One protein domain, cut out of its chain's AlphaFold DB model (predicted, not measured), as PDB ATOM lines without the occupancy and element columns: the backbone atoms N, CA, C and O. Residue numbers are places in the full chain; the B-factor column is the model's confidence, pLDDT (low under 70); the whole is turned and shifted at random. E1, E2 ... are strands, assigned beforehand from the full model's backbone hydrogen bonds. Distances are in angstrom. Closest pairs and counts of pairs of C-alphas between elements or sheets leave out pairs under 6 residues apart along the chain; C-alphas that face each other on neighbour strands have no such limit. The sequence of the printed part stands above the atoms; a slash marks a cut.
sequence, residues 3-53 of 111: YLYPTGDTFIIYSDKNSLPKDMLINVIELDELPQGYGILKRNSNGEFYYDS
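Overview. This is residues 3 to 53 of the 111 residues of an uncharacterized protein of Lysinibacillus odysseyi 34hs-1 = NBRC 100172 (UniProt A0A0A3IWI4). A small three-stranded sheet stands between a long loop, residues 15 to 28, at one end and a separate two-stranded hairpin, E4 and E5, at the other. The 51 printed residues hold five named strands, E1 to E5, and no named helix: all strand, with 21 residues in named elements, under half. The antiparallel sheets run E2, E1, E3 and E4, E5. The whole is only just compact, close to loose, with a radius of gyration of the C-alphas of 11.3 A, and elongated, 33 by 19 by 18 A.

Arrangement. E1, residues 3 to 7, forms a hairpin with E2, residues 10 to 14, at 150 degrees; N 5 and O 12 are 2.9 A apart, within hydrogen-bond range. E3, residues 29 to 31, is antiparallel to E1, with N 4 and O 29 at 2.9 A. E4, residues 40 to 43, and E5, residues 49 to 52, form a hairpin, N 42 and O 50 at 2.8 A. E2 and E4 are near each other, with 5 pairs of C-alphas within 10 A; E1 and E4 are apart.

Along the chain. E1 begins at C-alpha 3 (-73.218, 12.291, 7.560) and spans 12.9 A; E2 spans 13.3 A. E5 ends at C-alpha 52 (-90.043, 13.950, -2.327).

Size, cuts and confidence. The farthest C-alphas, of Lys 22 and Ser 53, are 33.1 A apart. The printed part has no cut; the link E2 to E3 is long. Residue 38 is under pLDDT 70.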
ATOM      1  N   TYR A   3     -73.581  13.675   7.825       89.94
ATOM      2  CA  TYR A   3     -73.218  12.291   7.560       89.94
ATOM      3  C   TYR A   3     -74.464  11.412   7.610       89.94
ATOM      4  O   TYR A   3     -75.153  11.378   8.629       89.94
ATOM      5  N   LEU A   4     -74.761  10.717   6.515       89.50
ATOM      6  CA  LEU A   4     -75.951   9.880   6.384       89.50
ATOM      7  C   LEU A   4     -75.540   8.412   6.393       89.50
ATOM      8  O   LEU A   4     -74.755   7.977   5.551       89.50
ATOM      9  N   TYR A   5     -76.096   7.644   7.325       88.81
ATOM     10  CA  TYR A   5     -75.911   6.198   7.386       88.81
ATOM     11  C   TYR A   5     -77.203   5.479   6.956       88.81
ATOM     12  O   TYR A   5     -78.240   5.699   7.589       88.81
ATOM     13  N   PRO A   6     -77.179   4.655   5.890       86.50
ATOM     14  CA  PRO A   6     -78.363   3.958   5.395       86.50
ATOM     15  C   PRO A   6     -78.762   2.795   6.312       86.50
ATOM     16  O   PRO A   6     -77.979   1.879   6.556       86.50
ATOM     17  N   THR A   7     -80.012   2.794   6.770       85.06
ATOM     18  CA  THR A   7     -80.623   1.743   7.597       85.06
ATOM     19  C   THR A   7     -81.826   1.135   6.882       85.06
ATOM     20  O   THR A   7     -82.974   1.325   7.282       85.06
ATOM     21  N   GLY A   8     -81.560   0.423   5.783       82.56
ATOM     22  CA  GLY A   8     -82.604  -0.114   4.907       82.56
ATOM     23  C   GLY A   8     -83.318   1.012   4.161       82.56
ATOM     24  O   GLY A   8     -82.713   1.651   3.304       82.56
ATOM     25  N   ASP A   9     -84.571   1.278   4.530       78.94
ATOM     26  CA  ASP A   9     -85.437   2.272   3.874       78.94
ATOM     27  C   ASP A   9     -85.285   3.699   4.437       78.94
ATOM     28  O   ASP A   9     -85.967   4.626   4.004       78.94
ATOM     29  N   THR A  10     -84.419   3.890   5.435       81.38
ATOM     30  CA  THR A  10     -84.241   5.165   6.148       81.38
ATOM     31  C   THR A  10     -82.769   5.553   6.254       81.38
ATOM     32  O   THR A  10     -81.878   4.757   5.956       81.38
ATOM     33  N   PHE A  11     -82.511   6.785   6.697       85.44
ATOM     34  CA  PHE A  11     -81.169   7.268   7.000       85.44
ATOM     35  C   PHE A  11     -81.103   7.780   8.435       85.44
ATOM     36  O   PHE A  11     -81.974   8.532   8.872       85.44
ATOM     37  N   ILE A  12     -80.029   7.429   9.140       86.94
ATOM     38  CA  ILE A  12     -79.643   8.099  10.382       86.94
ATOM     39  C   ILE A  12     -78.698   9.241  10.019       86.94
ATOM     40  O   ILE A  12     -77.714   9.036   9.304       86.94
ATOM     41  N   ILE A  13     -79.006  10.440  10.506       88.31
ATOM     42  CA  ILE A  13     -78.250  11.659  10.217       88.31
ATOM     43  C   ILE A  13     -77.375  12.001  11.421       88.31
ATOM     44  O   ILE A  13     -77.868  12.113  12.542       88.31
ATOM     45  N   TYR A  14     -76.089  12.234  11.171       88.62
ATOM     46  CA  TYR A  14     -75.136  12.728  12.158       88.62
ATOM     47  C   TYR A  14     -74.595  14.092  11.729       88.62
ATOM     48  O   TYR A  14     -74.226  14.300  10.572       88.62
ATOM     49  N   SER A  15     -74.523  15.021  12.680       87.88
ATOM     50  CA  SER A  15     -73.945  16.358  12.470       87.88
ATOM     51  C   SER A  15     -72.441  16.414  12.756       87.88
ATOM     52  O   SER A  15     -71.792  17.392  12.405       87.88
ATOM     53  N   ASP A  16     -71.885  15.376  13.386       87.25
ATOM     54  CA  ASP A  16     -70.462  15.261  13.706       87.25
ATOM     55  C   ASP A  16     -69.951  13.859  13.355       87.25
ATOM     56  O   ASP A  16     -70.544  12.847  13.740       87.25
ATOM     57  N   LYS A  17     -68.809  13.811  12.665       84.81
ATOM     58  CA  LYS A  17     -68.129  12.575  12.274       84.81
ATOM     59  C   LYS A  17     -67.708  11.739  13.476       84.81
ATOM     60  O   LYS A  17     -67.736  10.515  13.410       84.81
ATOM     61  N   ASN A  18     -67.337  12.382  14.583       87.06
ATOM     62  CA  ASN A  18     -66.864  11.683  15.782       87.06
ATOM     63  C   ASN A  18     -67.990  10.985  16.552       87.06
ATOM     64  O   ASN A  18     -67.718  10.137  17.399       87.06
ATOM     65  N   SER A  19     -69.244  11.329  16.252       85.88
ATOM     66  CA  SER A  19     -70.417  10.671  16.830       85.88
ATOM     67  C   SER A  19     -70.755   9.349  16.132       85.88
ATOM     68  O   SER A  19     -71.579   8.592  16.637       85.88
ATOM     69  N   LEU A  20     -70.131   9.059  14.982       85.38
ATOM     70  CA  LEU A  20     -70.353   7.818  14.250       85.38
ATOM     71  C   LEU A  20     -69.592   6.653  14.899       85.38
ATOM     72  O   LEU A  20     -68.373   6.736  15.094       85.38
ATOM     73  N   PRO A  21     -70.273   5.529  15.172       86.25
ATOM     74  CA  PRO A  21     -69.615   4.275  15.508       86.25
ATOM     75  C   PRO A  21     -68.588   3.876  14.433       86.25
ATOM     76  O   PRO A  21     -68.808   4.071  13.234       86.25
ATOM     77  N   LYS A  22     -67.439   3.323  14.848       85.00
ATOM     78  CA  LYS A  22     -66.305   3.038  13.941       85.00
ATOM     79  C   LYS A  22     -66.658   2.067  12.813       85.00
ATOM     80  O   LYS A  22     -66.106   2.160  11.723       85.00
ATOM     81  N   ASP A  23     -67.567   1.149  13.088       83.88
ATOM     82  CA  ASP A  23     -68.153   0.179  12.167       83.88
ATOM     83  C   ASP A  23     -69.047   0.822  11.093       83.88
ATOM     84  O   ASP A  23     -69.153   0.293   9.988       83.88
ATOM     85  N   MET A  24     -69.625   1.997  11.365       83.25
ATOM     86  CA  MET A  24     -70.484   2.721  10.418       83.25
ATOM     87  C   MET A  24     -69.708   3.621   9.449       83.25
ATOM     88  O   MET A  24     -70.230   3.973   8.392       83.25
ATOM     89  N   LEU A  25     -68.448   3.952   9.759       79.69
ATOM     90  CA  LEU A  25     -67.611   4.854   8.953       79.69
ATOM     91  C   LEU A  25     -67.352   4.357   7.522       79.69
ATOM     92  O   LEU A  25     -67.018   5.157   6.657       79.69
ATOM     93  N   ILE A  26     -67.490   3.054   7.267       82.44
ATOM     94  CA  ILE A  26     -67.214   2.444   5.956       82.44
ATOM     95  C   ILE A  26     -68.340   2.739   4.951       82.44
ATOM     96  O   ILE A  26     -68.080   2.855   3.758       82.44
ATOM     97  N   ASN A  27     -69.577   2.898   5.431       83.81
ATOM     98  CA  ASN A  27     -70.780   3.017   4.598       83.81
ATOM     99  C   ASN A  27     -71.513   4.350   4.811       83.81
ATOM    100  O   ASN A  27     -72.724   4.438   4.605       83.81
ATOM    101  N   VAL A  28     -70.794   5.378   5.258       88.25
ATOM    102  CA  VAL A  28     -71.363   6.702   5.500       88.25
ATOM    103  C   VAL A  28     -71.309   7.558   4.236       88.25
ATOM    104  O   VAL A  28     -70.313   7.565   3.514       88.25
ATOM    105  N   ILE A  29     -72.390   8.282   3.961       88.88
ATOM    106  CA  ILE A  29     -72.482   9.232   2.853       88.88
ATOM    107  C   ILE A  29     -72.233  10.632   3.416       88.88
ATOM    108  O   ILE A  29     -72.947  11.071   4.319       88.88
ATOM    109  N   GLU A  30     -71.219  11.321   2.896       90.12
ATOM    110  CA  GLU A  30     -70.870  12.685   3.302       90.12
ATOM    111  C   GLU A  30     -71.557  13.696   2.373       90.12
ATOM    112  O   GLU A  30     -71.456  13.584   1.150       90.12
ATOM    113  N   LEU A  31     -72.262  14.676   2.946       87.25
ATOM    114  CA  LEU A  31     -72.875  15.794   2.217       87.25
ATOM    115  C   LEU A  31     -72.494  17.118   2.881       87.25
ATOM    116  O   LEU A  31     -72.352  17.185   4.103       87.25
ATOM    117  N   ASP A  32     -72.371  18.192   2.106       86.94
ATOM    118  CA  ASP A  32     -72.081  19.522   2.656       86.94
ATOM    119  C   ASP A  32     -73.255  20.055   3.485       86.94
ATOM    120  O   ASP A  32     -73.074  20.482   4.633       86.94
ATOM    121  N   GLU A  33     -74.463  19.918   2.943       85.06
ATOM    122  CA  GLU A  33     -75.731  20.264   3.570       85.06
ATOM    123  C   GLU A  33     -76.835  19.294   3.133       85.06
ATOM    124  O   GLU A  33     -76.769  18.697   2.057       85.06
ATOM    125  N   LEU A  34     -77.851  19.110   3.982       84.62
ATOM    126  CA  LEU A  34     -79.079  18.449   3.544       84.62
ATOM    127  C   LEU A  34     -79.867  19.417   2.655       84.62
ATOM    128  O   LEU A  34     -79.903  20.611   2.962       84.62
ATOM    129  N   PRO A  35     -80.554  18.919   1.612       83.25
ATOM    130  CA  PRO A  35     -81.526  19.734   0.895       83.25
ATOM    131  C   PRO A  35     -82.555  20.319   1.880       83.25
ATOM    132  O   PRO A  35     -82.811  19.757   2.942       83.25
ATOM    133  N   GLN A  36     -83.147  21.464   1.554       80.12
ATOM    134  CA  GLN A  36     -84.238  22.039   2.347       80.12
ATOM    135  C   GLN A  36     -85.572  21.518   1.804       80.12
ATOM    136  O   GLN A  36     -85.770  21.485   0.589       80.12
ATOM    137  N   GLY A  37     -86.492  21.107   2.676       76.56
ATOM    138  CA  GLY A  37     -87.799  20.612   2.248       76.56
ATOM    139  C   GLY A  37     -88.550  19.834   3.321       76.56
ATOM    140  O   GLY A  37     -88.061  19.639   4.433       76.56
ATOM    141  N   TYR A  38     -89.756  19.394   2.967       67.56
ATOM    142  CA  TYR A  38     -90.603  18.530   3.783       67.56
ATOM    143  C   TYR A  38     -90.993  17.307   2.950       67.56
ATOM    144  O   TYR A  38     -91.341  17.461   1.780       67.56
ATOM    145  N   GLY A  39     -90.917  16.107   3.528       74.75
ATOM    146  CA  GLY A  39     -91.226  14.856   2.830       74.75
ATOM    147  C   GLY A  39     -90.196  13.754   3.074       74.75
ATOM    148  O   GLY A  39     -89.477  13.765   4.074       74.75
ATOM    149  N   ILE A  40     -90.119  12.800   2.149       79.19
ATOM    150  CA  ILE A  40     -89.195  11.663   2.204       79.19
ATOM    151  C   ILE A  40     -87.904  12.038   1.478       79.19
ATOM    152  O   ILE A  40     -87.918  12.367   0.292       79.19
ATOM    153  N   LEU A  41     -86.773  11.952   2.176       83.00
ATOM    154  CA  LEU A  41     -85.461  12.150   1.572       83.00
ATOM    155  C   LEU A  41     -85.131  10.975   0.637       83.00
ATOM    156  O   LEU A  41     -85.015   9.834   1.083       83.00
ATOM    157  N   LYS A  42     -84.960  11.253  -0.657       83.00
ATOM    158  CA  LYS A  42     -84.604  10.271  -1.692       83.00
ATOM    159  C   LYS A  42     -83.278  10.628  -2.357       83.00
ATOM    160  O   LYS A  42     -82.861  11.784  -2.348       83.00
ATOM    161  N   ARG A  43     -82.624   9.623  -2.949       84.75
ATOM    162  CA  ARG A  43     -81.391   9.772  -3.737       84.75
ATOM    163  C   ARG A  43     -81.669   9.424  -5.197       84.75
ATOM    164  O   ARG A  43     -82.158   8.331  -5.474       84.75
ATOM    165  N   ASN A  44     -81.383  10.342  -6.119       82.31
ATOM    166  CA  ASN A  44     -81.567  10.106  -7.554       82.31
ATOM    167  C   ASN A  44     -80.426   9.247  -8.146       82.31
ATOM    168  O   ASN A  44     -79.434   8.945  -7.479       82.31
ATOM    169  N   SER A  45     -80.546   8.867  -9.422       81.75
ATOM    170  CA  SER A  45     -79.526   8.084 -10.144       81.75
ATOM    171  C   SER A  45     -78.177   8.794 -10.281       81.75
ATOM    172  O   SER A  45     -77.158   8.135 -10.459       81.75
ATOM    173  N   ASN A  46     -78.168  10.124 -10.186       83.50
ATOM    174  CA  ASN A  46     -76.963  10.950 -10.248       83.50
ATOM    175  C   ASN A  46     -76.282  11.072  -8.874       83.50
ATOM    176  O   ASN A  46     -75.207  11.650  -8.759       83.50
ATOM    177  N   GLY A  47     -76.890  10.497  -7.833       79.44
ATOM    178  CA  GLY A  47     -76.377  10.488  -6.474       79.44
ATOM    179  C   GLY A  47     -76.781  11.693  -5.628       79.44
ATOM    180  O   GLY A  47     -76.349  11.747  -4.478       79.44
ATOM    181  N   GLU A  48     -77.606  12.602  -6.150       84.69
ATOM    182  CA  GLU A  48     -78.081  13.805  -5.462       84.69
ATOM    183  C   GLU A  48     -79.287  13.491  -4.572       84.69
ATOM    184  O   GLU A  48     -80.148  12.674  -4.921       84.69
ATOM    185  N   PHE A  49     -79.356  14.161  -3.423       86.94
ATOM    186  CA  PHE A  49     -80.449  14.013  -2.470       86.94
ATOM    187  C   PHE A  49     -81.509  15.096  -2.669       86.94
ATOM    188  O   PHE A  49     -81.180  16.268  -2.838       86.94
ATOM    189  N   TYR A  50     -82.781  14.711  -2.602       84.88
ATOM    190  CA  TYR A  50     -83.923  15.619  -2.704       84.88
ATOM    191  C   TYR A  50     -85.068  15.159  -1.795       84.88
ATOM    192  O   TYR A  50     -85.179  13.973  -1.478       84.88
ATOM    193  N   TYR A  51     -85.920  16.095  -1.373       85.12
ATOM    194  CA  TYR A  51     -87.163  15.760  -0.677       85.12
ATOM    195  C   TYR A  51     -88.264  15.502  -1.698       85.12
ATOM    196  O   TYR A  51     -88.630  16.385  -2.470       85.12
ATOM    197  N   ASP A  52     -88.784  14.283  -1.687       82.06
ATOM    198  CA  ASP A  52     -90.043  13.950  -2.327       82.06
ATOM    199  C   ASP A  52     -91.159  14.292  -1.338       82.06
ATOM    200  O   ASP A  52     -91.266  13.663  -0.282       82.06
ATOM    201  N   SER A  53     -91.966  15.306  -1.654       70.38
ATOM    202  CA  SER A  53     -93.080  15.754  -0.807       70.38
ATOM    203  C   SER A  53     -94.142  14.673  -0.575       70.38
ATOM    204  O   SER A  53     -95.046  14.882   0.232       70.38
TER     205      SER A  53